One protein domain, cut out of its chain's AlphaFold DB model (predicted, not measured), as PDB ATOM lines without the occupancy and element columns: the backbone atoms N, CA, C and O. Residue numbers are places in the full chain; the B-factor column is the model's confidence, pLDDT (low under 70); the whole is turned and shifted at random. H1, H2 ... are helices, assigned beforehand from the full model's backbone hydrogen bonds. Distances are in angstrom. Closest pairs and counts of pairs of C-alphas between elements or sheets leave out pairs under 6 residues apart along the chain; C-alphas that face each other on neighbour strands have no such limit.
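Overview. This is residues 9 to 212 of the 212 residues of an uncharacterized protein of Leptospira langatensis (UniProt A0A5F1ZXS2). A bundle of seven helices, part aligned and part crossed, has the short helix H2 near its middle, with H1, H3, H4 and H5 packed round it. The hairpin of H6 and H7 extends the bundle away from H1: H7 packs on H4 and H5, and H6 is on the far side of H7 from H4. The printed part has 204 residues with seven named helices, H1 to H7 in order, and no named strand; the class is all helix. The whole is compact, with a radius of gyration of the C-alphas of 17.6 A and spans of 54 by 43 by 30 A.

Arrangement. H1, residues 9 to 23, touches H2, residues 29 to 38, at a steep tilt of 63 degrees, opposite ways; their closest C-alphas, of Ala 17 and Thr 29, are 5.4 A apart. H3, residues 64 to 94, touches H1 with residues 70 to 80 alone, closest at the C-alphas of Leu 16 and Ser 73, 5.4 A. H4, residues 97 to 116, is the hub, touching five helices, and has a kink of 25 degrees near residue 110. H3 and H4 form a hairpin at a shallow tilt of 26 degrees; their closest C-alphas, of Val 88 and Leu 100, are 6.5 A apart. H5, residues 121 to 142, touches H4 only at the corner, but touches H2 at a shallow tilt of 21 degrees, the same way, with the C-alphas of Asp 31 and Ser 127 closest at 5.8 A. H6, residues 164 to 182, and H7, residues 188 to 211, form a hairpin at 22 degrees, with the C-alphas of Ala 176 and Leu 195 closest at 5.4 A. H7 touches H4 at a steep tilt of 49 degrees, opposite ways, with the C-alphas of Thr 108 and Ser 197 closest at 5.5 A. H1 and H7 are apart, as are H3 and H6. Every O i to N i+4 pair is within hydrogen-bond range in H1, H2, H3, H5 and H6; in H4 it is 12 of 16 and in H7 14 of 20.

Along the chain. H1 begins at C-alpha 9 (227.381, 21.524, 53.678) and is 21.4 A long; H2 is 14.4 A. H3, the longest helix, measures 45.0 A from C-alpha 64 (233.114, 34.220, 75.249) to C-alpha 94. H4 is 30.4 A, H5 31.9 A and H6 26.8 A. H7, 35.7 A, ends at C-alpha 211 (245.060, 31.296, 41.335).

Size, cuts and confidence. The C-alphas of Asp 63 and Asp 159 are the two farthest apart, 53.9 A. The printed part has no cut. The links H2 to H3, 25 residues, and H5 to H6, 21 residues, are long. Mean pLDDT of the printed part is 77.6; 47 residues are under 70, among them residues 41 to 61 and 205 to 212.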
ATOM      1  N   TRP A   9     227.781  20.164  54.031       90.31
ATOM      2  CA  TRP A   9     227.381  21.524  53.678       90.31
ATOM      3  C   TRP A   9     226.044  21.919  54.317       90.31
ATOM      4  O   TRP A   9     225.977  22.906  55.048       90.31
ATOM      5  N   SER A  10     224.990  21.126  54.107       86.56
ATOM      6  CA  SER A  10     223.667  21.407  54.683       86.56
ATOM      7  C   SER A  10     223.679  21.428  56.221       86.56
ATOM      8  O   SER A  10     223.003  22.254  56.835       86.56
ATOM      9  N   GLU A  11     224.496  20.580  56.857       88.31
ATOM     10  CA  GLU A  11     224.665  20.570  58.312       88.31
ATOM     11  C   GLU A  11     225.373  21.830  58.816       88.31
ATOM     12  O   GLU A  11     224.967  22.403  59.831       88.31
ATOM     13  N   ALA A  12     226.422  22.278  58.118       89.25
ATOM     14  CA  ALA A  12     227.137  23.500  58.467       89.25
ATOM     15  C   ALA A  12     226.225  24.732  58.360       89.25
ATOM     16  O   ALA A  12     226.193  25.549  59.283       89.25
ATOM     17  N   LEU A  13     225.415  24.816  57.299       89.12
ATOM     18  CA  LEU A  13     224.416  25.875  57.147       89.12
ATOM     19  C   LEU A  13     223.355  25.840  58.247       89.12
ATOM     20  O   LEU A  13     223.016  26.882  58.801       89.12
ATOM     21  N   ALA A  14     222.864  24.655  58.619       87.69
ATOM     22  CA  ALA A  14     221.898  24.522  59.706       87.69
ATOM     23  C   ALA A  14     222.474  24.999  61.051       87.69
ATOM     24  O   ALA A  14     221.788  25.689  61.808       87.69
ATOM     25  N   ARG A  15     223.743  24.680  61.347       88.00
ATOM     26  CA  ARG A  15     224.427  25.168  62.559       88.00
ATOM     27  C   ARG A  15     224.580  26.685  62.550       88.00
ATOM     28  O   ARG A  15     224.266  27.321  63.555       88.00
ATOM     29  N   LEU A  16     224.992  27.262  61.421       86.38
ATOM     30  CA  LEU A  16     225.088  28.712  61.264       86.38
ATOM     31  C   LEU A  16     223.717  29.385  61.431       86.38
ATOM     32  O   LEU A  16     223.603  30.368  62.158       86.38
ATOM     33  N   ALA A  17     222.654  28.806  60.872       86.31
ATOM     34  CA  ALA A  17     221.296  29.322  61.024       86.31
ATOM     35  C   ALA A  17     220.810  29.320  62.481       86.31
ATOM     36  O   ALA A  17     220.096  30.232  62.911       86.31
ATOM     37  N   VAL A  18     221.224  28.336  63.287       86.25
ATOM     38  CA  VAL A  18     220.966  28.336  64.736       86.25
ATOM     39  C   VAL A  18     221.668  29.513  65.414       86.25
ATOM     40  O   VAL A  18     221.036  30.202  66.212       86.25
ATOM     41  N   VAL A  19     222.930  29.795  65.075       82.75
ATOM     42  CA  VAL A  19     223.653  30.968  65.600       82.75
ATOM     43  C   VAL A  19     222.920  32.258  65.223       82.75
ATOM     44  O   VAL A  19     222.536  33.030  66.100       82.75
ATOM     45  N   ILE A  20     222.636  32.471  63.938       81.19
ATOM     46  CA  ILE A  20     222.020  33.716  63.457       81.19
ATOM     47  C   ILE A  20     220.619  33.924  64.040       81.19
ATOM     48  O   ILE A  20     220.296  35.014  64.517       81.19
ATOM     49  N   SER A  21     219.801  32.871  64.102       81.56
ATOM     50  CA  SER A  21     218.466  32.954  64.712       81.56
ATOM     51  C   SER A  21     218.503  33.217  66.221       81.56
ATOM     52  O   SER A  21     217.602  33.884  66.743       81.56
ATOM     53  N   THR A  22     219.544  32.738  66.910       79.56
ATOM     54  CA  THR A  22     219.755  32.980  68.342       79.56
ATOM     55  C   THR A  22     220.131  34.435  68.594       79.56
ATOM     56  O   THR A  22     219.554  35.064  69.481       79.56
ATOM     57  N   TYR A  23     221.028  34.997  67.779       70.69
ATOM     58  CA  TYR A  23     221.634  36.294  68.076       70.69
ATOM     59  C   TYR A  23     221.096  37.473  67.263       70.69
ATOM     60  O   TYR A  23     221.442  38.586  67.614       70.69
ATOM     61  N   LYS A  24     220.219  37.291  66.260       65.19
ATOM     62  CA  LYS A  24     219.375  38.300  65.550       65.19
ATOM     63  C   LYS A  24     220.012  39.628  65.088       65.19
ATOM     64  O   LYS A  24     219.301  40.459  64.522       65.19
ATOM     65  N   HIS A  25     221.298  39.846  65.315       63.22
ATOM     66  CA  HIS A  25     221.990  41.115  65.125       63.22
ATOM     67  C   HIS A  25     222.797  41.151  63.821       63.22
ATOM     68  O   HIS A  25     223.286  42.216  63.464       63.22
ATOM     69  N   VAL A  26     222.919  40.028  63.099       62.22
ATOM     70  CA  VAL A  26     223.950  39.844  62.056       62.22
ATOM     71  C   VAL A  26     223.371  39.352  60.726       62.22
ATOM     72  O   VAL A  26     223.775  38.338  60.167       62.22
ATOM     73  N   GLY A  27     222.393  40.101  60.213       74.25
ATOM     74  CA  GLY A  27     221.758  39.790  58.930       74.25
ATOM     75  C   GLY A  27     221.079  38.418  58.937       74.25
ATOM     76  O   GLY A  27     220.558  37.981  59.969       74.25
ATOM     77  N   THR A  28     221.064  37.767  57.780       85.25
ATOM     78  CA  THR A  28     220.520  36.425  57.572       85.25
ATOM     79  C   THR A  28     221.620  35.379  57.428       85.25
ATOM     80  O   THR A  28     222.783  35.693  57.181       85.25
ATOM     81  N   THR A  29     221.262  34.099  57.530       86.56
ATOM     82  CA  THR A  29     222.194  33.001  57.233       86.56
ATOM     83  C   THR A  29     222.716  33.089  55.800       86.56
ATOM     84  O   THR A  29     223.888  32.810  55.570       86.56
ATOM     85  N   ALA A  30     221.880  33.507  54.842       86.50
ATOM     86  CA  ALA A  30     222.301  33.683  53.454       86.50
ATOM     87  C   ALA A  30     223.355  34.794  53.320       86.50
ATOM     88  O   ALA A  30     224.370  34.565  52.668       86.50
ATOM     89  N   ASP A  31     223.183  35.930  54.012       85.19
ATOM     90  CA  ASP A  31     224.193  37.003  54.042       85.19
ATOM     91  C   ASP A  31     225.547  36.468  54.518       85.19
ATOM     92  O   ASP A  31     226.584  36.735  53.918       85.19
ATOM     93  N   GLN A  32     225.545  35.656  55.580       84.69
ATOM     94  CA  GLN A  32     226.776  35.082  56.126       84.69
ATOM     95  C   GLN A  32     227.433  34.068  55.186       84.69
ATOM     96  O   GLN A  32     228.659  33.983  55.134       84.69
ATOM     97  N   VAL A  33     226.643  33.308  54.423       87.50
ATOM     98  CA  VAL A  33     227.179  32.413  53.389       87.50
ATOM     99  C   VAL A  33     227.859  33.214  52.283       87.50
ATOM    100  O   VAL A  33     228.968  32.866  51.883       87.50
ATOM    101  N   PHE A  34     227.242  34.300  51.820       85.75
ATOM    102  CA  PHE A  34     227.833  35.142  50.783       85.75
ATOM    103  C   PHE A  34     229.068  35.899  51.278       85.75
ATOM    104  O   PHE A  34     230.092  35.883  50.600       85.75
ATOM    105  N   LEU A  35     229.062  36.405  52.515       81.88
ATOM    106  CA  LEU A  35     230.270  36.927  53.164       81.88
ATOM    107  C   LEU A  35     231.389  35.879  53.231       81.88
ATOM    108  O   LEU A  35     232.558  36.198  53.006       81.88
ATOM    109  N   ALA A  36     231.053  34.615  53.511       80.81
ATOM    110  CA  ALA A  36     232.033  33.537  53.480       80.81
ATOM    111  C   ALA A  36     232.606  33.333  52.068       80.81
ATOM    112  O   ALA A  36     233.820  33.164  51.957       80.81
ATOM    113  N   CYS A  37     231.796  33.417  51.006       81.06
ATOM    114  CA  CYS A  37     232.277  33.401  49.618       81.06
ATOM    115  C   CYS A  37     233.236  34.569  49.329       81.06
ATOM    116  O   CYS A  37     234.355  34.340  48.868       81.06
ATOM    117  N   GLU A  38     232.858  35.800  49.679       75.88
ATOM    118  CA  GLU A  38     233.692  36.994  49.466       75.88
ATOM    119  C   GLU A  38     235.032  36.925  50.207       75.88
ATOM    120  O   GLU A  38     236.079  37.321  49.685       75.88
ATOM    121  N   SER A  39     235.022  36.356  51.416       72.06
ATOM    122  CA  SER A  39     236.220  36.163  52.242       72.06
ATOM    123  C   SER A  39     237.264  35.222  51.627       72.06
ATOM    124  O   SER A  39     238.392  35.142  52.118       72.06
ATOM    125  N   LEU A  40     236.898  34.454  50.596       72.31
ATOM    126  CA  LEU A  40     237.835  33.610  49.854       72.31
ATOM    127  C   LEU A  40     238.616  34.425  48.819       72.31
ATOM    128  O   LEU A  40     239.708  34.024  48.420       72.31
ATOM    129  N   TRP A  41     238.081  35.570  48.392       66.88
ATOM    130  CA  TRP A  41     238.705  36.448  47.407       66.88
ATOM    131  C   TRP A  41     239.618  37.492  48.019       66.88
ATOM    132  O   TRP A  41     240.654  37.843  47.442       66.88
ATOM    133  N   ALA A  42     239.198  38.069  49.136       58.31
ATOM    134  CA  ALA A  42     240.048  38.952  49.894       58.31
ATOM    135  C   ALA A  42     241.107  38.057  50.555       58.31
ATOM    136  O   ALA A  42     240.759  37.076  51.194       58.31
ATOM    137  N   ASP A  43     242.391  38.327  50.323       54.44
ATOM    138  CA  ASP A  43     243.527  37.515  50.786       54.44
ATOM    139  C   ASP A  43     243.572  37.497  52.332       54.44
ATOM    140  O   ASP A  43     244.220  38.316  52.983       54.44
ATOM    141  N   TRP A  44     242.735  36.642  52.926       52.56
ATOM    142  CA  TRP A  44     242.330  36.620  54.335       52.56
ATOM    143  C   TRP A  44     243.053  35.513  55.104       52.56
ATOM    144  O   TRP A  44     242.498  34.916  56.030       52.56
ATOM    145  N   ASP A  45     244.315  35.253  54.763       46.62
ATOM    146  CA  ASP A  45     245.215  34.461  55.613       46.62
ATOM    147  C   ASP A  45     245.445  35.137  56.989       46.62
ATOM    148  O   ASP A  45     245.939  34.505  57.920       46.62
ATOM    149  N   GLY A  46     245.042  36.408  57.145       45.34
ATOM    150  CA  GLY A  46     245.032  37.161  58.406       45.34
ATOM    151  C   GLY A  46     243.656  37.370  59.053       45.34
ATOM    152  O   GLY A  46     243.560  38.168  59.984       45.34
ATOM    153  N   PHE A  47     242.587  36.724  58.574       43.47
ATOM    154  CA  PHE A  47     241.267  36.874  59.188       43.47
ATOM    155  C   PHE A  47     241.196  36.110  60.507       43.47
ATOM    156  O   PHE A  47     241.104  34.883  60.524       43.47
ATOM    157  N   GLU A  48     241.211  36.850  61.613       45.66
ATOM    158  CA  GLU A  48     240.692  36.349  62.877       45.66
ATOM    159  C   GLU A  48     239.168  36.235  62.737       45.66
ATOM    160  O   GLU A  48     238.501  37.252  62.549       45.66
ATOM    161  N   PRO A  49     238.577  35.037  62.884       44.44
ATOM    162  CA  PRO A  49     237.136  34.908  63.047       44.44
ATOM    163  C   PRO A  49     236.669  35.644  64.313       44.44
ATOM    164  O   PRO A  49     235.500  35.905  64.480       44.44
ATOM    165  N   THR A  50     237.568  36.045  65.205       43.81
ATOM    166  CA  THR A  50     237.277  36.941  66.330       43.81
ATOM    167  C   THR A  50     237.419  38.433  65.989       43.81
ATOM    168  O   THR A  50     237.307  39.274  66.874       43.81
ATOM    169  N   GLY A  51     237.715  38.768  64.732       41.50
ATOM    170  CA  GLY A  51     238.052  40.106  64.262       41.50
ATOM    171  C   GLY A  51     236.846  40.997  63.915       41.50
ATOM    172  O   GLY A  51     235.735  40.515  63.689       41.50
ATOM    173  N   PRO A  52     237.082  42.318  63.827       44.56
ATOM    174  CA  PRO A  52     236.109  43.360  64.146       44.56
ATOM    175  C   PRO A  52     234.958  43.575  63.157       44.56
ATOM    176  O   PRO A  52     234.068  44.330  63.514       44.56
ATOM    177  N   ASP A  53     234.921  42.975  61.963       51.09
ATOM    178  CA  ASP A  53     233.948  43.395  60.930       51.09
ATOM    179  C   ASP A  53     232.681  42.526  60.842       51.09
ATOM    180  O   ASP A  53     231.623  43.034  60.485       51.09
ATOM    181  N   TRP A  54     232.738  41.240  61.210       55.38
ATOM    182  CA  TRP A  54     231.562  40.347  61.186       55.38
ATOM    183  C   TRP A  54     231.022  40.029  62.592       55.38
ATOM    184  O   TRP A  54     229.842  39.715  62.751       55.38
ATOM    185  N   LEU A  55     231.874  40.172  63.619       55.62
ATOM    186  CA  LEU A  55     231.486  40.137  65.033       55.62
ATOM    187  C   LEU A  55     231.066  41.504  65.593       55.62
ATOM    188  O   LEU A  55     230.549  41.554  66.712       55.62
ATOM    189  N   GLN A  56     231.232  42.600  64.837       51.34
ATOM    190  CA  GLN A  56     230.734  43.924  65.229       51.34
ATOM    191  C   GLN A  56     229.205  43.868  65.385       51.34
ATOM    192  O   GLN A  56     228.454  43.905  64.416       51.34
ATOM    193  N   GLY A  57     228.747  43.729  66.630       52.34
ATOM    194  CA  GLY A  57     227.337  43.542  66.997       52.34
ATOM    195  C   GLY A  57     227.077  42.332  67.902       52.34
ATOM    196  O   GLY A  57     226.129  42.350  68.685       52.34
ATOM    197  N   PHE A  58     227.942  41.316  67.863       54.75
ATOM    198  CA  PHE A  58     227.903  40.160  68.763       54.75
ATOM    199  C   PHE A  58     228.573  40.457  70.118       54.75
ATOM    200  O   PHE A  58     228.072  40.037  71.160       54.75
ATOM    201  N   GLU A  59     229.654  41.245  70.112       56.12
ATOM    202  CA  GLU A  59     230.519  41.520  71.277       56.12
ATOM    203  C   GLU A  59     229.791  42.113  72.497       56.12
ATOM    204  O   GLU A  59     230.206  41.900  73.634       56.12
ATOM    205  N   GLU A  60     228.697  42.853  72.289       56.88
ATOM    206  CA  GLU A  60     227.944  43.482  73.384       56.88
ATOM    207  C   GLU A  60     226.888  42.555  74.015       56.88
ATOM    208  O   GLU A  60     226.354  42.871  75.081       56.88
ATOM    209  N   SER A  61     226.563  41.427  73.368       60.66
ATOM    210  CA  SER A  61     225.414  40.577  73.721       60.66
ATOM    211  C   SER A  61     225.739  39.103  73.971       60.66
ATOM    212  O   SER A  61     224.870  38.387  74.468       60.66
ATOM    213  N   MET A  62     226.967  38.669  73.679       72.88
ATOM    214  CA  MET A  62     227.420  37.285  73.826       72.88
ATOM    215  C   MET A  62     228.436  37.102  74.952       72.88
ATOM    216  O   MET A  62     229.245  37.991  75.229       72.88
ATOM    217  N   ASP A  63     228.451  35.914  75.552       78.00
ATOM    218  CA  ASP A  63     229.611  35.452  76.314       78.00
ATOM    219  C   ASP A  63     230.727  34.879  75.412       78.00
ATOM    220  O   ASP A  63     230.542  34.624  74.222       78.00
ATOM    221  N   GLU A  64     231.924  34.692  75.977       76.31
ATOM    222  CA  GLU A  64     233.114  34.220  75.249       76.31
ATOM    223  C   GLU A  64     232.899  32.857  74.561       76.31
ATOM    224  O   GLU A  64     233.410  32.629  73.465       76.31
ATOM    225  N   GLY A  65     232.115  31.961  75.170       78.06
ATOM    226  CA  GLY A  65     231.817  30.648  74.599       78.06
ATOM    227  C   GLY A  65     230.830  30.732  73.437       78.06
ATOM    228  O   GLY A  65     230.991  30.037  72.434       78.06
ATOM    229  N   GLU A  66     229.837  31.610  73.543       78.12
ATOM    230  CA  GLU A  66     228.892  31.905  72.468       78.12
ATOM    231  C   GLU A  66     229.594  32.550  71.264       78.12
ATOM    232  O   GLU A  66     229.388  32.113  70.128       78.12
ATOM    233  N   MET A  67     230.489  33.517  71.510       76.06
ATOM    234  CA  MET A  67     231.332  34.126  70.473       76.06
ATOM    235  C   MET A  67     232.195  33.079  69.768       76.06
ATOM    236  O   MET A  67     232.257  33.049  68.538       76.06
ATOM    237  N   GLN A  68     232.826  32.185  70.534       79.19
ATOM    238  CA  GLN A  68     233.632  31.106  69.971       79.19
ATOM    239  C   GLN A  68     232.782  30.154  69.118       79.19
ATOM    240  O   GLN A  68     233.183  29.803  68.010       79.19
ATOM    241  N   TYR A  69     231.590  29.773  69.580       81.56
ATOM    242  CA  TYR A  69     230.699  28.891  68.826       81.56
ATOM    243  C   TYR A  69     230.210  29.525  67.512       81.56
ATOM    244  O   TYR A  69     230.149  28.853  66.476       81.56
ATOM    245  N   ALA A  70     229.895  30.825  67.522       79.94
ATOM    246  CA  ALA A  70     229.569  31.564  66.305       79.94
ATOM    247  C   ALA A  70     230.757  31.597  65.332       79.94
ATOM    248  O   ALA A  70     230.591  31.303  64.146       79.94
ATOM    249  N   ALA A  71     231.957  31.882  65.845       80.19
ATOM    250  CA  ALA A  71     233.197  31.903  65.073       80.19
ATOM    251  C   ALA A  71     233.514  30.551  64.430       80.19
ATOM    252  O   ALA A  71     233.844  30.487  63.242       80.19
ATOM    253  N   GLU A  72     233.368  29.464  65.180       84.44
ATOM    254  CA  GLU A  72     233.551  28.102  64.684       84.44
ATOM    255  C   GLU A  72     232.515  27.750  63.609       84.44
ATOM    256  O   GLU A  72     232.869  27.168  62.584       84.44
ATOM    257  N   SER A  73     231.254  28.156  63.793       85.19
ATOM    258  CA  SER A  73     230.179  27.899  62.826       85.19
ATOM    259  C   SER A  73     230.425  28.601  61.486       85.19
ATOM    260  O   SER A  73     230.313  27.969  60.434       85.19
ATOM    261  N   PHE A  74     230.820  29.879  61.509       84.44
ATOM    262  CA  PHE A  74     231.196  30.612  60.295       84.44
ATOM    263  C   PHE A  74     232.446  30.011  59.635       84.44
ATOM    264  O   PHE A  74     232.471  29.768  58.427       84.44
ATOM    265  N   THR A  75     233.472  29.708  60.437       84.69
ATOM    266  CA  THR A  75     234.724  29.111  59.947       84.69
ATOM    267  C   THR A  75     234.466  27.776  59.255       84.69
ATOM    268  O   THR A  75     235.033  27.533  58.195       84.69
ATOM    269  N   GLN A  76     233.570  26.942  59.789       88.69
ATOM    270  CA  GLN A  76     233.200  25.670  59.171       88.69
ATOM    271  C   GLN A  76     232.589  25.858  57.775       88.69
ATOM    272  O   GLN A  76     232.992  25.165  56.842       88.69
ATOM    273  N   VAL A  77     231.649  26.798  57.614       88.75
ATOM    274  CA  VAL A  77     231.038  27.124  56.311       88.75
ATOM    275  C   VAL A  77     232.108  27.588  55.321       88.75
ATOM    276  O   VAL A  77     232.200  27.050  54.218       88.75
ATOM    277  N   ARG A  78     232.976  28.517  55.736       86.31
ATOM    278  CA  ARG A  78     234.083  29.021  54.910       86.31
ATOM    279  C   ARG A  78     235.072  27.920  54.516       86.31
ATOM    280  O   ARG A  78     235.491  27.860  53.362       86.31
ATOM    281  N   SER A  79     235.460  27.053  55.451       86.88
ATOM    282  CA  SER A  79     236.386  25.944  55.197       86.88
ATOM    283  C   SER A  79     235.812  24.933  54.212       86.88
ATOM    284  O   SER A  79     236.527  24.522  53.303       86.88
ATOM    285  N   LEU A  80     234.530  24.579  54.351       90.00
ATOM    286  CA  LEU A  80     233.853  23.695  53.402       90.00
ATOM    287  C   LEU A  80     233.768  24.331  52.017       90.00
ATOM    288  O   LEU A  80     234.094  23.666  51.040       90.00
ATOM    289  N   LEU A  81     233.401  25.615  51.918       86.00
ATOM    290  CA  LEU A  81     233.440  26.334  50.642       86.00
ATOM    291  C   LEU A  81     234.836  26.238  50.025       86.00
ATOM    292  O   LEU A  81     234.958  25.764  48.903       86.00
ATOM    293  N   ARG A  82     235.896  26.576  50.769       84.75
ATOM    294  CA  ARG A  82     237.278  26.477  50.276       84.75
ATOM    295  C   ARG A  82     237.635  25.073  49.787       84.75
ATOM    296  O   ARG A  82     238.153  24.948  48.687       84.75
ATOM    297  N   GLU A  83     237.336  24.028  50.556       86.88
ATOM    298  CA  GLU A  83     237.623  22.640  50.167       86.88
ATOM    299  C   GLU A  83     236.903  22.250  48.875       86.88
ATOM    300  O   GLU A  83     237.515  21.713  47.946       86.88
ATOM    301  N   LYS A  84     235.600  22.536  48.801       84.56
ATOM    302  CA  LYS A  84     234.796  22.273  47.610       84.56
ATOM    303  C   LYS A  84     235.334  23.044  46.412       84.56
ATOM    304  O   LYS A  84     235.364  22.503  45.307       84.56
ATOM    305  N   LEU A  85     235.793  24.276  46.637       77.12
ATOM    306  CA  LEU A  85     236.370  25.069  45.575       77.12
ATOM    307  C   LEU A  85     237.718  24.495  45.096       77.12
ATOM    308  O   LEU A  85     237.927  24.291  43.903       77.12
ATOM    309  N   ASP A  86     238.619  24.172  46.021       79.25
ATOM    310  CA  ASP A  86     239.921  23.569  45.721       79.25
ATOM    311  C   ASP A  86     239.762  22.250  44.948       79.25
ATOM    312  O   ASP A  86     240.493  21.987  43.990       79.25
ATOM    313  N   HIS A  87     238.759  21.443  45.304       77.94
ATOM    314  CA  HIS A  87     238.449  20.197  44.608       77.94
ATOM    315  C   HIS A  87     238.111  20.414  43.128       77.94
ATOM    316  O   HIS A  87     238.593  19.682  42.263       77.94
ATOM    317  N   VAL A  88     237.328  21.443  42.812       70.75
ATOM    318  CA  VAL A  88     236.937  21.737  41.430       70.75
ATOM    319  C   VAL A  88     238.103  22.279  40.610       70.75
ATOM    320  O   VAL A  88     238.211  21.938  39.432       70.75
ATOM    321  N   ASN A  89     239.029  23.034  41.208       70.00
ATOM    322  CA  ASN A  89     240.259  23.434  40.514       70.00
ATOM    323  C   ASN A  89     241.059  22.205  40.057       70.00
ATOM    324  O   ASN A  89     241.501  22.152  38.910       70.00
ATOM    325  N   VAL A  90     241.158  21.180  40.910       72.00
ATOM    326  CA  VAL A  90     241.792  19.899  40.556       72.00
ATOM    327  C   VAL A  90     241.023  19.181  39.443       72.00
ATOM    328  O   VAL A  90     241.632  18.599  38.549       72.00
ATOM    329  N   ILE A  91     239.689  19.205  39.456       70.25
ATOM    330  CA  ILE A  91     238.874  18.565  38.410       70.25
ATOM    331  C   ILE A  91     239.030  19.270  37.055       70.25
ATOM    332  O   ILE A  91     239.165  18.593  36.035       70.25
ATOM    333  N   PHE A  92     239.079  20.604  37.019       64.75
ATOM    334  CA  PHE A  92     239.277  21.357  35.775       64.75
ATOM    335  C   PHE A  92     240.614  21.050  35.098       64.75
ATOM    336  O   PHE A  92     240.675  20.983  33.871       64.75
ATOM    337  N   GLU A  93     241.676  20.822  35.872       64.31
ATOM    338  CA  GLU A  93     242.958  20.352  35.330       64.31
ATOM    339  C   GLU A  93     242.840  18.963  34.674       64.31
ATOM    340  O   GLU A  93     243.610  18.634  33.769       64.31
ATOM    341  N   ASN A  94     241.853  18.164  35.093       65.00
ATOM    342  CA  ASN A  94     241.613  16.798  34.630       65.00
ATOM    343  C   ASN A  94     240.521  16.676  33.542       65.00
ATOM    344  O   ASN A  94     240.476  15.650  32.861       65.00
ATOM    345  N   GLY A  95     239.696  17.710  33.326       57.72
ATOM    346  CA  GLY A  95     238.762  17.828  32.196       57.72
ATOM    347  C   GLY A  95     237.412  17.106  32.330       57.72
ATOM    348  O   GLY A  95     236.854  16.713  31.304       57.72
ATOM    349  N   ASP A  96     236.892  16.908  33.549       65.56
ATOM    350  CA  ASP A  96     235.554  16.332  33.787       65.56
ATOM    351  C   ASP A  96     234.540  17.401  34.245       65.56
ATOM    352  O   ASP A  96     234.456  17.754  35.419       65.56
ATOM    353  N   ASP A  97     233.743  17.922  33.309       63.66
ATOM    354  CA  ASP A  97     232.752  18.977  33.586       63.66
ATOM    355  C   ASP A  97     231.529  18.478  34.390       63.66
ATOM    356  O   ASP A  97     230.718  19.283  34.861       63.66
ATOM    357  N   SER A  98     231.348  17.159  34.541       67.25
ATOM    358  CA  SER A  98     230.154  16.597  35.188       67.25
ATOM    359  C   SER A  98     230.145  16.788  36.709       67.25
ATOM    360  O   SER A  98     229.081  17.008  37.299       67.25
ATOM    361  N   ASP A  99     231.324  16.818  37.327       70.44
ATOM    362  CA  ASP A  99     231.486  17.025  38.766       70.44
ATOM    363  C   ASP A  99     231.213  18.483  39.180       70.44
ATOM    364  O   ASP A  99     230.669  18.734  40.259       70.44
ATOM    365  N   LEU A 100     231.482  19.454  38.294       73.56
ATOM    366  CA  LEU A 100     231.183  20.873  38.529       73.56
ATOM    367  C   LEU A 100     229.677  21.113  38.677       73.56
ATOM    368  O   LEU A 100     229.235  21.787  39.610       73.56
ATOM    369  N   GLY A 101     228.881  20.547  37.766       77.25
ATOM    370  CA  GLY A 101     227.425  20.656  37.824       77.25
ATOM    371  C   GLY A 101     226.865  20.050  39.112       77.25
ATOM    372  O   GLY A 101     225.991  20.640  39.742       77.25
ATOM    373  N   GLY A 102     227.414  18.910  39.545       82.19
ATOM    374  CA  GLY A 102     227.057  18.278  40.814       82.19
ATOM    375  C   GLY A 102     227.352  19.162  42.028       82.19
ATOM    376  O   GLY A 102     226.494  19.278  42.907       82.19
ATOM    377  N   LEU A 103     228.516  19.819  42.056       82.38
ATOM    378  CA  LEU A 103     228.886  20.703  43.159       82.38
ATOM    379  C   LEU A 103     228.005  21.951  43.229       82.38
ATOM    380  O   LEU A 103     227.525  22.301  44.306       82.38
ATOM    381  N   ILE A 104     227.793  22.630  42.099       84.50
ATOM    382  CA  ILE A 104     226.968  23.842  42.070       84.50
ATOM    383  C   ILE A 104     225.559  23.532  42.578       84.50
ATOM    384  O   ILE A 104     225.015  24.310  43.358       84.50
ATOM    385  N   LEU A 105     224.995  22.378  42.210       87.50
ATOM    386  CA  LEU A 105     223.705  21.929  42.734       87.50
ATOM    387  C   LEU A 105     223.752  21.663  44.245       87.50
ATOM    388  O   LEU A 105     222.846  22.099  44.942       87.50
ATOM    389  N   GLU A 106     224.800  21.019  44.771       88.62
ATOM    390  CA  GLU A 106     224.955  20.801  46.222       88.62
ATOM    391  C   GLU A 106     224.978  22.129  46.998       88.62
ATOM    392  O   GLU A 106     224.266  22.289  47.993       88.62
ATOM    393  N   LEU A 107     225.774  23.095  46.533       89.38
ATOM    394  CA  LEU A 107     225.891  24.405  47.172       89.38
ATOM    395  C   LEU A 107     224.569  25.183  47.101       89.38
ATOM    396  O   LEU A 107     224.114  25.726  48.113       89.38
ATOM    397  N   THR A 108     223.928  25.162  45.927       90.88
ATOM    398  CA  THR A 108     222.628  25.801  45.674       90.88
ATOM    399  C   THR A 108     221.534  25.197  46.552       90.88
ATOM    400  O   THR A 108     220.794  25.942  47.191       90.88
ATOM    401  N   ASP A 109     221.461  23.865  46.646       89.69
ATOM    402  CA  ASP A 109     220.501  23.143  47.490       89.69
ATOM    403  C   ASP A 109     220.612  23.577  48.957       89.69
ATOM    404  O   ASP A 109     219.595  23.749  49.631       89.69
ATOM    405  N   GLY A 110     221.834  23.796  49.449       88.69
ATOM    406  CA  GLY A 110     222.056  24.264  50.813       88.69
ATOM    407  C   GLY A 110     221.486  25.659  51.067       88.69
ATOM    408  O   GLY A 110     220.716  25.826  52.010       88.69
ATOM    409  N   ILE A 111     221.788  26.651  50.224       89.56
ATOM    410  CA  ILE A 111     221.232  28.008  50.391       89.56
ATOM    411  C   ILE A 111     219.711  27.982  50.198       89.56
ATOM    412  O   ILE A 111     218.971  28.567  50.985       89.56
ATOM    413  N   TYR A 112     219.224  27.242  49.201       90.06
ATOM    414  CA  TYR A 112     217.795  27.115  48.932       90.06
ATOM    415  C   TYR A 112     217.030  26.475  50.102       90.06
ATOM    416  O   TYR A 112     215.899  26.868  50.393       90.06
ATOM    417  N   SER A 113     217.653  25.539  50.829       88.62
ATOM    418  CA  SER A 113     217.059  24.919  52.020       88.62
ATOM    419  C   SER A 113     216.725  25.914  53.133       88.62
ATOM    420  O   SER A 113     215.804  25.674  53.915       88.62
ATOM    421  N   LEU A 114     217.402  27.070  53.174       87.81
ATOM    422  CA  LEU A 114     217.146  28.121  54.159       87.81
ATOM    423  C   LEU A 114     215.742  28.730  54.016       87.81
ATOM    424  O   LEU A 114     215.241  29.314  54.974       87.81
ATOM    425  N   LEU A 115     215.068  28.552  52.871       86.88
ATOM    426  CA  LEU A 115     213.658  28.926  52.692       86.88
ATOM    427  C   LEU A 115     212.696  28.101  53.560       86.88
ATOM    428  O   LEU A 115     211.553  28.507  53.762       86.88
ATOM    429  N   GLU A 116     213.122  26.940  54.047       86.62
ATOM    430  CA  GLU A 116     212.384  26.125  55.022       86.62
ATOM    431  C   GLU A 116     213.051  26.164  56.411       86.62
ATOM    432  O   GLU A 116     212.670  25.423  57.318       86.62
ATOM    433  N   GLY A 117     214.058  27.028  56.570       82.81
ATOM    434  CA  GLY A 117     214.871  27.171  57.767       82.81
ATOM    435  C   GLY A 117     214.219  28.013  58.874       82.81
ATOM    436  O   GLY A 117     213.028  28.324  58.837       82.81
ATOM    437  N   PRO A 118     215.000  28.389  59.903       82.38
ATOM    438  CA  PRO A 118     214.495  29.150  61.047       82.38
ATOM    439  C   PRO A 118     214.151  30.614  60.719       82.38
ATOM    440  O   PRO A 118     213.503  31.287  61.525       82.38
ATOM    441  N   GLU A 119     214.587  31.123  59.567       86.12
ATOM    442  CA  GLU A 119     214.349  32.494  59.120       86.12
ATOM    443  C   GLU A 119     213.140  32.595  58.186       86.12
ATOM    444  O   GLU A 119     212.728  31.625  57.554       86.12
ATOM    445  N   ALA A 120     212.548  33.790  58.102       86.12
ATOM    446  CA  ALA A 120     211.443  34.023  57.180       86.12
ATOM    447  C   ALA A 120     211.947  33.901  55.726       86.12
ATOM    448  O   ALA A 120     212.960  34.524  55.404       86.12
ATOM    449  N   PRO A 121     211.252  33.172  54.835       85.75
ATOM    450  CA  PRO A 121     211.720  32.931  53.465       85.75
ATOM    451  C   PRO A 121     211.967  34.217  52.668       85.75
ATOM    452  O   PRO A 121     212.830  34.260  51.793       85.75
ATOM    453  N   GLU A 122     211.210  35.270  52.975       85.81
ATOM    454  CA  GLU A 122     211.338  36.586  52.354       85.81
ATOM    455  C   GLU A 122     212.716  37.201  52.630       85.81
ATOM    456  O   GLU A 122     213.304  37.778  51.725       85.81
ATOM    457  N   LYS A 123     213.270  36.994  53.833       84.88
ATOM    458  CA  LYS A 123     214.602  37.490  54.204       84.88
ATOM    459  C   LYS A 123     215.712  36.786  53.433       84.88
ATOM    460  O   LYS A 123     216.583  37.441  52.886       84.88
ATOM    461  N   THR A 124     215.656  35.455  53.358       85.88
ATOM    462  CA  THR A 124     216.615  34.669  52.565       85.88
ATOM    463  C   THR A 124     216.596  35.111  51.106       85.88
ATOM    464  O   THR A 124     217.643  35.248  50.484       85.88
ATOM    465  N   SER A 125     215.403  35.351  50.559       87.81
ATOM    466  CA  SER A 125     215.263  35.754  49.162       87.81
ATOM    467  C   SER A 125     215.786  37.172  48.908       87.81
ATOM    468  O   SER A 125     216.454  37.395  47.905       87.81
ATOM    469  N   GLU A 126     215.534  38.106  49.830       86.44
ATOM    470  CA  GLU A 126     216.077  39.472  49.796       86.44
ATOM    471  C   GLU A 126     217.613  39.467  49.844       86.44
ATOM    472  O   GLU A 126     218.248  40.105  49.012       86.44
ATOM    473  N   SER A 127     218.217  38.675  50.734       86.88
ATOM    474  CA  SER A 127     219.675  38.508  50.814       86.88
ATOM    475  C   SER A 127     220.298  37.987  49.517       86.88
ATOM    476  O   SER A 127     221.314  38.502  49.062       86.88
ATOM    477  N   VAL A 128     219.679  36.978  48.893       89.38
ATOM    478  CA  VAL A 128     220.131  36.443  47.596       89.38
ATOM    479  C   VAL A 128     220.045  37.507  46.501       89.38
ATOM    480  O   VAL A 128     220.949  37.600  45.675       89.38
ATOM    481  N   PHE A 129     218.973  38.302  46.495       87.75
ATOM    482  CA  PHE A 129     218.785  39.376  45.524       87.75
ATOM    483  C   PHE A 129     219.859  40.460  45.672       87.75
ATOM    484  O   PHE A 129     220.557  40.752  44.705       87.75
ATOM    485  N   ILE A 130     220.058  40.970  46.893       86.25
ATOM    486  CA  ILE A 130     221.066  41.996  47.203       86.25
ATOM    487  C   ILE A 130     222.468  41.533  46.799       86.25
ATOM    488  O   ILE A 130     223.216  42.280  46.170       86.25
ATOM    489  N   GLU A 131     222.835  40.296  47.146       87.19
ATOM    490  CA  GLU A 131     224.143  39.754  46.779       87.19
ATOM    491  C   GLU A 131     224.318  39.697  45.263       87.19
ATOM    492  O   GLU A 131     225.352  40.085  44.722       87.19
ATOM    493  N   ALA A 132     223.300  39.219  44.556       87.44
ATOM    494  CA  ALA A 132     223.377  39.129  43.116       87.44
ATOM    495  C   ALA A 132     223.513  40.523  42.466       87.44
ATOM    496  O   ALA A 132     224.229  40.647  41.472       87.44
ATOM    497  N   GLU A 133     222.893  41.568  43.033       87.44
ATOM    498  CA  GLU A 133     222.944  42.932  42.492       87.44
ATOM    499  C   GLU A 133     224.348  43.487  42.653       87.44
ATOM    500  O   GLU A 133     224.935  43.991  41.697       87.44
ATOM    501  N   LYS A 134     224.926  43.292  43.842       85.56
ATOM    502  CA  LYS A 134     226.310  43.644  44.147       85.56
ATOM    503  C   LYS A 134     227.287  42.967  43.184       85.56
ATOM    504  O   LYS A 134     228.185  43.619  42.657       85.56
ATOM    505  N   LEU A 135     227.120  41.669  42.923       85.00
ATOM    506  CA  LEU A 135     227.972  40.945  41.973       85.00
ATOM    507  C   LEU A 135     227.808  41.444  40.540       85.00
ATOM    508  O   LEU A 135     228.800  41.560  39.817       85.00
ATOM    509  N   LEU A 136     226.573  41.732  40.130       87.62
ATOM    510  CA  LEU A 136     226.284  42.280  38.814       87.62
ATOM    511  C   LEU A 136     226.932  43.659  38.647       87.62
ATOM    512  O   LEU A 136     227.606  43.889  37.645       87.62
ATOM    513  N   GLU A 137     226.800  44.541  39.636       87.12
ATOM    514  CA  GLU A 137     227.458  45.849  39.662       87.12
ATOM    515  C   GLU A 137     228.980  45.704  39.516       87.12
ATOM    516  O   GLU A 137     229.560  46.275  38.592       87.12
ATOM    517  N   ILE A 138     229.614  44.853  40.331       82.50
ATOM    518  CA  ILE A 138     231.063  44.599  40.272       82.50
ATOM    519  C   ILE A 138     231.499  44.107  38.883       82.50
ATOM    520  O   ILE A 138     232.498  44.592  38.344       82.50
ATOM    521  N   LEU A 139     230.771  43.152  38.294       84.00
ATOM    522  CA  LEU A 139     231.084  42.585  36.975       84.00
ATOM    523  C   LEU A 139     230.916  43.597  35.833       84.00
ATOM    524  O   LEU A 139     231.676  43.574  34.860       84.00
ATOM    525  N   LEU A 140     229.911  44.471  35.921       87.69
ATOM    526  CA  LEU A 140     229.702  45.540  34.948       87.69
ATOM    527  C   LEU A 140     230.826  46.572  35.046       87.69
ATOM    528  O   LEU A 140     231.438  46.911  34.031       87.69
ATOM    529  N   GLU A 141     231.148  47.019  36.261       87.12
ATOM    530  CA  GLU A 141     232.207  47.997  36.501       87.12
ATOM    531  C   GLU A 141     233.586  47.478  36.082       87.12
ATOM    532  O   GLU A 141     234.353  48.213  35.450       87.12
ATOM    533  N   SER A 142     233.895  46.201  36.349       82.88
ATOM    534  CA  SER A 142     235.152  45.580  35.906       82.88
ATOM    535  C   SER A 142     235.289  45.555  34.382       82.88
ATOM    536  O   SER A 142     236.404  45.561  33.863       82.88
ATOM    537  N   ASN A 143     234.159  45.589  33.672       83.94
ATOM    538  CA  ASN A 143     234.066  45.645  32.217       83.94
ATOM    539  C   ASN A 143     233.853  47.061  31.654       83.94
ATOM    540  O   ASN A 143     233.638  47.225  30.453       83.94
ATOM    541  N   GLY A 144     233.941  48.098  32.491       84.75
ATOM    542  CA  GLY A 144     233.777  49.495  32.077       84.75
ATOM    543  C   GLY A 144     232.334  49.893  31.749       84.75
ATOM    544  O   GLY A 144     232.115  50.962  31.174       84.75
ATOM    545  N   LEU A 145     231.367  49.055  32.115       89.44
ATOM    546  CA  LEU A 145     229.939  49.339  32.060       89.44
ATOM    547  C   LEU A 145     229.472  49.946  33.389       89.44
ATOM    548  O   LEU A 145     230.200  49.967  34.379       89.44
ATOM    549  N   LYS A 146     228.252  50.482  33.399       87.69
ATOM    550  CA  LYS A 146     227.612  51.009  34.607       87.69
ATOM    551  C   LYS A 146     226.323  50.260  34.874       87.69
ATOM    552  O   LYS A 146     225.615  49.921  33.927       87.69
ATOM    553  N   PHE A 147     226.011  50.087  36.150       85.81
ATOM    554  CA  PHE A 147     224.685  49.665  36.562       85.81
ATOM    555  C   PHE A 147     223.654  50.765  36.204       85.81
ATOM    556  O   PHE A 147     223.926  51.942  36.474       85.81
ATOM    557  N   PRO A 148     222.523  50.439  35.551       84.56
ATOM    558  CA  PRO A 148     221.501  51.424  35.181       84.56
ATOM    559  C   PRO A 148     220.877  52.108  36.409       84.56
ATOM    560  O   PRO A 148     220.457  51.435  37.345       84.56
ATOM    561  N   GLU A 149     220.773  53.444  36.406       81.88
ATOM    562  CA  GLU A 149     220.197  54.211  37.534       81.88
ATOM    563  C   GLU A 149     218.699  53.941  37.756       81.88
ATOM    564  O   GLU A 149     218.173  54.214  38.832       81.88
ATOM    565  N   ASP A 150     218.003  53.450  36.732       81.50
ATOM    566  CA  ASP A 150     216.589  53.079  36.765       81.50
ATOM    567  C   ASP A 150     216.365  51.566  36.924       81.50
ATOM    568  O   ASP A 150     215.236  51.103  36.758       81.50
ATOM    569  N   GLU A 151     217.431  50.815  37.238       77.69
ATOM    570  CA  GLU A 151     217.437  49.356  37.425       77.69
ATOM    571  C   GLU A 151     216.977  48.573  36.174       77.69
ATOM    572  O   GLU A 151     216.688  47.375  36.236       77.69
ATOM    573  N   ASN A 152     216.939  49.219  35.001       83.31
ATOM    574  CA  ASN A 152     216.538  48.583  33.753       83.31
ATOM    575  C   ASN A 152     217.713  47.839  33.098       83.31
ATOM    576  O   ASN A 152     218.412  48.365  32.228       83.31
ATOM    577  N   LEU A 153     217.914  46.578  33.491       85.75
ATOM    578  CA  LEU A 153     219.025  45.745  33.014       85.75
ATOM    579  C   LEU A 153     219.041  45.533  31.487       85.75
ATOM    580  O   LEU A 153     220.111  45.337  30.909       85.75
ATOM    581  N   SER A 154     217.892  45.665  30.814       83.50
ATOM    582  CA  SER A 154     217.790  45.552  29.352       83.50
ATOM    583  C   SER A 154     218.538  46.651  28.577       83.50
ATOM    584  O   SER A 154     218.769  46.513  27.374       83.50
ATOM    585  N   GLU A 155     218.938  47.738  29.247       85.31
ATOM    586  CA  GLU A 155     219.709  48.840  28.654       85.31
ATOM    587  C   GLU A 155     221.221  48.578  28.614       85.31
ATOM    588  O   GLU A 155     221.973  49.342  28.001       85.31
ATOM    589  N   ILE A 156     221.681  47.495  29.245       88.50
ATOM    590  CA  ILE A 156     223.096  47.138  29.301       88.50
ATOM    591  C   ILE A 156     223.549  46.601  27.937       88.50
ATOM    592  O   ILE A 156     223.179  45.511  27.500       88.50
ATOM    593  N   ASP A 157     224.427  47.352  27.274       89.19
ATOM    594  CA  ASP A 157     225.041  46.950  26.008       89.19
ATOM    595  C   ASP A 157     226.211  45.974  26.233       89.19
ATOM    596  O   ASP A 157     227.383  46.356  26.303       89.19
ATOM    597  N   LEU A 158     225.881  44.682  26.340       90.56
ATOM    598  CA  LEU A 158     226.854  43.602  26.538       90.56
ATOM    599  C   LEU A 158     227.850  43.433  25.377       90.56
ATOM    600  O   LEU A 158     228.872  42.765  25.548       90.56
ATOM    601  N   ASP A 159     227.614  44.028  24.201       90.62
ATOM    602  CA  ASP A 159     228.575  43.960  23.094       90.62
ATOM    603  C   ASP A 159     229.841  44.791  23.355       90.62
ATOM    604  O   ASP A 159     230.867  44.568  22.703       90.62
ATOM    605  N   GLN A 160     229.809  45.685  24.350       89.38
ATOM    606  CA  GLN A 160     230.978  46.432  24.826       89.38
ATOM    607  C   GLN A 160     231.945  45.568  25.655       89.38
ATOM    608  O   GLN A 160     233.114  45.928  25.794       89.38
ATOM    609  N   VAL A 161     231.495  44.411  26.158       88.62
ATOM    610  CA  VAL A 161     232.310  43.472  26.944       88.62
ATOM    611  C   VAL A 161     233.258  42.713  26.020       88.62
ATOM    612  O   VAL A 161     232.826  41.903  25.195       88.62
ATOM    613  N   GLY A 162     234.561  42.969  26.131       83.81
ATOM    614  CA  GLY A 162     235.568  42.406  25.229       83.81
ATOM    615  C   GLY A 162     235.768  40.893  25.365       83.81
ATOM    616  O   GLY A 162     236.018  40.228  24.358       83.81
ATOM    617  N   ASP A 163     235.641  40.352  26.580       84.50
ATOM    618  CA  ASP A 163     235.817  38.926  26.857       84.50
ATOM    619  C   ASP A 163     234.508  38.138  26.619       84.50
ATOM    620  O   ASP A 163     233.480  38.445  27.228       84.50
ATOM    621  N   PRO A 164     234.495  37.118  25.737       82.75
ATOM    622  CA  PRO A 164     233.287  36.339  25.462       82.75
ATOM    623  C   PRO A 164     232.764  35.536  26.661       82.75
ATOM    624  O   PRO A 164     231.564  35.290  26.735       82.75
ATOM    625  N   GLY A 165     233.647  35.103  27.564       80.12
ATOM    626  CA  GLY A 165     233.282  34.354  28.763       80.12
ATOM    627  C   GLY A 165     232.617  35.250  29.801       80.12
ATOM    628  O   GLY A 165     231.529  34.929  30.271       80.12
ATOM    629  N   GLU A 166     233.210  36.409  30.094       81.38
ATOM    630  CA  GLU A 166     232.606  37.402  30.995       81.38
ATOM    631  C   GLU A 166     231.269  37.917  30.453       81.38
ATOM    632  O   GLU A 166     230.308  38.076  31.206       81.38
ATOM    633  N   ARG A 167     231.160  38.087  29.128       88.00
ATOM    634  CA  ARG A 167     229.898  38.445  28.472       88.00
ATOM    635  C   ARG A 167     228.806  37.398  28.693       88.00
ATOM    636  O   ARG A 167     227.652  37.766  28.896       88.00
ATOM    637  N   GLU A 168     229.146  36.112  28.627       84.75
ATOM    638  CA  GLU A 168     228.186  35.030  28.868       84.75
ATOM    639  C   GLU A 168     227.749  34.985  30.334       84.75
ATOM    640  O   GLU A 168     226.562  34.856  30.614       84.75
ATOM    641  N   ILE A 169     228.691  35.165  31.265       83.12
ATOM    642  CA  ILE A 169     228.405  35.231  32.703       83.12
ATOM    643  C   ILE A 169     227.446  36.389  33.010       83.12
ATOM    644  O   ILE A 169     226.432  36.181  33.676       83.12
ATOM    645  N   LEU A 170     227.733  37.586  32.488       87.12
ATOM    646  CA  LEU A 170     226.872  38.760  32.636       87.12
ATOM    647  C   LEU A 170     225.478  38.520  32.047       87.12
ATOM    648  O   LEU A 170     224.485  38.838  32.694       87.12
ATOM    649  N   ARG A 171     225.391  37.923  30.852       89.31
ATOM    650  CA  ARG A 171     224.103  37.602  30.218       89.31
ATOM    651  C   ARG A 171     223.265  36.657  31.074       89.31
ATOM    652  O   ARG A 171     222.085  36.913  31.273       89.31
ATOM    653  N   GLU A 172     223.863  35.573  31.556       85.81
ATOM    654  CA  GLU A 172     223.174  34.570  32.371       85.81
ATOM    655  C   GLU A 172     222.720  35.139  33.721       85.81
ATOM    656  O   GLU A 172     221.619  34.830  34.177       85.81
ATOM    657  N   LEU A 173     223.539  35.989  34.353       86.94
ATOM    658  CA  LEU A 173     223.176  36.647  35.607       86.94
ATOM    659  C   LEU A 173     222.036  37.659  35.405       86.94
ATOM    660  O   LEU A 173     221.069  37.627  36.161       86.94
ATOM    661  N   ILE A 174     222.110  38.502  34.365       88.81
ATOM    662  CA  ILE A 174     221.049  39.463  34.016       88.81
ATOM    663  C   ILE A 174     219.736  38.738  33.709       88.81
ATOM    664  O   ILE A 174     218.698  39.109  34.248       88.81
ATOM    665  N   ALA A 175     219.773  37.669  32.908       86.75
ATOM    666  CA  ALA A 175     218.575  36.899  32.580       86.75
ATOM    667  C   ALA A 175     217.913  36.302  33.836       86.75
ATOM    668  O   ALA A 175     216.698  36.398  33.997       86.75
ATOM    669  N   ALA A 176     218.704  35.746  34.762       85.50
ATOM    670  CA  ALA A 176     218.184  35.227  36.030       85.50
ATOM    671  C   ALA A 176     217.555  36.332  36.906       85.50
ATOM    672  O   ALA A 176     216.559  36.091  37.589       85.50
ATOM    673  N   PHE A 177     218.113  37.545  36.867       83.25
ATOM    674  CA  PHE A 177     217.561  38.721  37.538       83.25
ATOM    675  C   PHE A 177     216.219  39.165  36.967       83.25
ATOM    676  O   PHE A 177     215.264  39.380  37.716       83.25
ATOM    677  N   GLU A 178     216.146  39.295  35.646       82.75
ATOM    678  CA  GLU A 178     214.931  39.711  34.949       82.75
ATOM    679  C   GLU A 178     213.803  38.696  35.181       82.75
ATOM    680  O   GLU A 178     212.688  39.084  35.535       82.75
ATOM    681  N   GLU A 179     214.097  37.391  35.111       82.44
ATOM    682  CA  GLU A 179     213.134  36.328  35.427       82.44
ATOM    683  C   GLU A 179     212.591  36.431  36.861       82.44
ATOM    684  O   GLU A 179     211.396  36.224  37.102       82.44
ATOM    685  N   LEU A 180     213.445  36.781  37.827       77.69
ATOM    686  CA  LEU A 180     213.040  36.971  39.218       77.69
ATOM    687  C   LEU A 180     212.173  38.228  39.400       77.69
ATOM    688  O   LEU A 180     211.176  38.173  40.125       77.69
ATOM    689  N   GLY A 181     212.505  39.330  38.719       73.38
ATOM    690  CA  GLY A 181     211.722  40.570  38.724       73.38
ATOM    691  C   GLY A 181     210.347  40.430  38.053       73.38
ATOM    692  O   GLY A 181     209.359  41.014  38.510       73.38
ATOM    693  N   GLU A 182     210.243  39.606  37.006       70.44
ATOM    694  CA  GLU A 182     208.985  39.313  36.307       70.44
ATOM    695  C   GLU A 182     208.081  38.320  37.058       70.44
ATOM    696  O   GLU A 182     206.848  38.341  36.902       70.44
ATOM    697  N   ALA A 183     208.664  37.463  37.904       69.00
ATOM    698  CA  ALA A 183     207.954  36.467  38.696       69.00
ATOM    699  C   ALA A 183     207.077  37.124  39.778       69.00
ATOM    700  O   ALA A 183     207.429  37.223  40.951       69.00
ATOM    701  N   LYS A 184     205.858  37.537  39.407       56.62
ATOM    702  CA  LYS A 184     204.837  38.034  40.346       56.62
ATOM    703  C   LYS A 184     204.607  37.034  41.482       56.62
ATOM    704  O   LYS A 184     203.897  36.070  41.234       56.62
ATOM    705  N   ASN A 185     205.115  37.304  42.691       57.44
ATOM    706  CA  ASN A 185     204.852  36.745  44.041       57.44
ATOM    707  C   ASN A 185     204.609  35.225  44.251       57.44
ATOM    708  O   ASN A 185     204.831  34.742  45.357       57.44
ATOM    709  N   SER A 186     204.134  34.449  43.276       56.06
ATOM    710  CA  SER A 186     203.809  33.026  43.384       56.06
ATOM    711  C   SER A 186     204.887  32.103  42.820       56.06
ATOM    712  O   SER A 186     204.932  30.957  43.251       56.06
ATOM    713  N   ASP A 187     205.739  32.578  41.901       63.88
ATOM    714  CA  ASP A 187     206.845  31.781  41.326       63.88
ATOM    715  C   ASP A 187     208.241  32.283  41.730       63.88
ATOM    716  O   ASP A 187     209.252  31.667  41.423       63.88
ATOM    717  N   TYR A 188     208.286  33.365  42.511       68.31
ATOM    718  CA  TYR A 188     209.506  34.013  42.997       68.31
ATOM    719  C   TYR A 188     210.465  33.050  43.726       68.31
ATOM    720  O   TYR A 188     211.680  33.171  43.645       68.31
ATOM    721  N   ARG A 189     209.928  32.028  44.410       67.69
ATOM    722  CA  ARG A 189     210.749  30.977  45.036       67.69
ATOM    723  C   ARG A 189     211.331  30.003  44.012       67.69
ATOM    724  O   ARG A 189     212.450  29.548  44.194       67.69
ATOM    725  N   GLY A 190     210.593  29.682  42.949       68.25
ATOM    726  CA  GLY A 190     211.058  28.791  41.883       68.25
ATOM    727  C   GLY A 190     212.174  29.414  41.045       68.25
ATOM    728  O   GLY A 190     213.099  28.709  40.643       68.25
ATOM    729  N   THR A 191     212.130  30.733  40.853       78.94
ATOM    730  CA  THR A 191     213.143  31.510  40.122       78.94
ATOM    731  C   THR A 191     214.369  31.882  40.966       78.94
ATOM    732  O   THR A 191     215.413  32.219  40.412       78.94
ATOM    733  N   LEU A 192     214.312  31.723  42.296       84.69
ATOM    734  CA  LEU A 192     215.457  31.960  43.186       84.69
ATOM    735  C   LEU A 192     216.578  30.925  43.008       84.69
ATOM    736  O   LEU A 192     217.757  31.250  43.122       84.69
ATOM    737  N   TYR A 193     216.227  29.668  42.726       88.12
ATOM    738  CA  TYR A 193     217.204  28.583  42.594       88.12
ATOM    739  C   TYR A 193     218.192  28.812  41.429       88.12
ATOM    740  O   TYR A 193     219.403  28.728  41.662       88.12
ATOM    741  N   PRO A 194     217.735  29.157  40.202       87.44
ATOM    742  CA  PRO A 194     218.628  29.591  39.126       87.44
ATOM    743  C   PRO A 194     219.557  30.741  39.525       87.44
ATOM    744  O   PRO A 194     220.754  30.667  39.248       87.44
ATOM    745  N   LEU A 195     219.041  31.763  40.218       88.31
ATOM    746  CA  LEU A 195     219.837  32.919  40.632       88.31
ATOM    747  C   LEU A 195     220.963  32.518  41.594       88.31
ATOM    748  O   LEU A 195     222.121  32.846  41.345       88.31
ATOM    749  N   ILE A 196     220.658  31.731  42.632       89.56
ATOM    750  CA  ILE A 196     221.663  31.211  43.577       89.56
ATOM    751  C   ILE A 196     222.757  30.431  42.832       89.56
ATOM    752  O   ILE A 196     223.948  30.620  43.083       89.56
ATOM    753  N   SER A 197     222.369  29.578  41.879       88.56
ATOM    754  CA  SER A 197     223.328  28.819  41.073       88.56
ATOM    755  C   SER A 197     224.257  29.735  40.267       88.56
ATOM    756  O   SER A 197     225.463  29.483  40.206       88.56
ATOM    757  N   ARG A 198     223.730  30.817  39.673       86.56
ATOM    758  CA  ARG A 198     224.530  31.790  38.913       86.56
ATOM    759  C   ARG A 198     225.444  32.628  39.800       86.56
ATOM    760  O   ARG A 198     226.605  32.789  39.437       86.56
ATOM    761  N   ILE A 199     224.989  33.043  40.981       86.94
ATOM    762  CA  ILE A 199     225.830  33.694  41.999       86.94
ATOM    763  C   ILE A 199     227.058  32.828  42.316       86.94
ATOM    764  O   ILE A 199     228.188  33.311  42.293       86.94
ATOM    765  N   LEU A 200     226.867  31.527  42.551       85.12
ATOM    766  CA  LEU A 200     227.968  30.612  42.869       85.12
ATOM    767  C   LEU A 200     228.936  30.414  41.694       85.12
ATOM    768  O   LEU A 200     230.144  30.325  41.907       85.12
ATOM    769  N   ILE A 201     228.434  30.386  40.457       80.81
ATOM    770  CA  ILE A 201     229.275  30.330  39.247       80.81
ATOM    771  C   ILE A 201     230.109  31.608  39.092       80.81
ATOM    772  O   ILE A 201     231.270  31.540  38.683       80.81
ATOM    773  N   VAL A 202     229.545  32.768  39.427       78.94
ATOM    774  CA  VAL A 202     230.275  34.041  39.445       78.94
ATOM    775  C   VAL A 202     231.365  34.002  40.516       78.94
ATOM    776  O   VAL A 202     232.539  34.192  40.191       78.94
ATOM    777  N   HIS A 203     230.999  33.655  41.757       76.19
ATOM    778  CA  HIS A 203     231.931  33.486  42.880       76.19
ATOM    779  C   HIS A 203     233.111  32.572  42.538       76.19
ATOM    780  O   HIS A 203     234.277  32.906  42.782       76.19
ATOM    781  N   TRP A 204     232.803  31.459  41.877       74.38
ATOM    782  CA  TRP A 204     233.763  30.506  41.331       74.38
ATOM    783  C   TRP A 204     234.698  31.122  40.283       74.38
ATOM    784  O   TRP A 204     235.923  31.020  40.385       74.38
ATOM    785  N   SER A 205     234.122  31.747  39.254       69.12
ATOM    786  CA  SER A 205     234.870  32.267  38.104       69.12
ATOM    787  C   SER A 205     235.893  33.317  38.535       69.12
ATOM    788  O   SER A 205     237.028  33.308  38.054       69.12
ATOM    789  N   PHE A 206     235.537  34.145  39.518       64.81
ATOM    790  CA  PHE A 206     236.455  35.097  40.137       64.81
ATOM    791  C   PHE A 206     237.597  34.434  40.922       64.81
ATOM    792  O   PHE A 206     238.738  34.887  40.820       64.81
ATOM    793  N   TYR A 207     237.338  33.354  41.671       59.22
ATOM    794  CA  TYR A 207     238.388  32.644  42.414       59.22
ATOM    795  C   TYR A 207     239.457  32.062  41.476       59.22
ATOM    796  O   TYR A 207     240.656  32.224  41.714       59.22
ATOM    797  N   ARG A 208     239.034  31.466  40.353       59.84
ATOM    798  CA  ARG A 208     239.945  30.898  39.348       59.84
ATOM    799  C   ARG A 208     240.931  31.932  38.790       59.84
ATOM    800  O   ARG A 208     242.092  31.600  38.568       59.84
ATOM    801  N   LEU A 209     240.488  33.174  38.583       55.72
ATOM    802  CA  LEU A 209     241.327  34.248  38.038       55.72
ATOM    803  C   LEU A 209     242.463  34.681  38.979       55.72
ATOM    804  O   LEU A 209     243.447  35.234  38.499       55.72
ATOM    805  N   LYS A 210     242.359  34.439  40.295       49.62
ATOM    806  CA  LYS A 210     243.419  34.784  41.264       49.62
ATOM    807  C   LYS A 210     244.468  33.692  41.478       49.62
ATOM    808  O   LYS A 210     245.552  34.000  41.965       49.62
ATOM    809  N   VAL A 211     244.140  32.438  41.173       46.44
ATOM    810  CA  VAL A 211     245.060  31.296  41.335       46.44
ATOM    811  C   VAL A 211     245.963  31.111  40.099       46.44
ATOM    812  O   VAL A 211     247.019  30.488  40.211       46.44
ATOM    813  N   ALA A 212     245.571  31.661  38.942       44.44
ATOM    814  CA  ALA A 212     246.326  31.640  37.680       44.44
ATOM    815  C   ALA A 212     247.410  32.733  37.602       44.44
ATOM    816  O   ALA A 212     248.479  32.444  37.013       44.44
TER     817      ALA A 212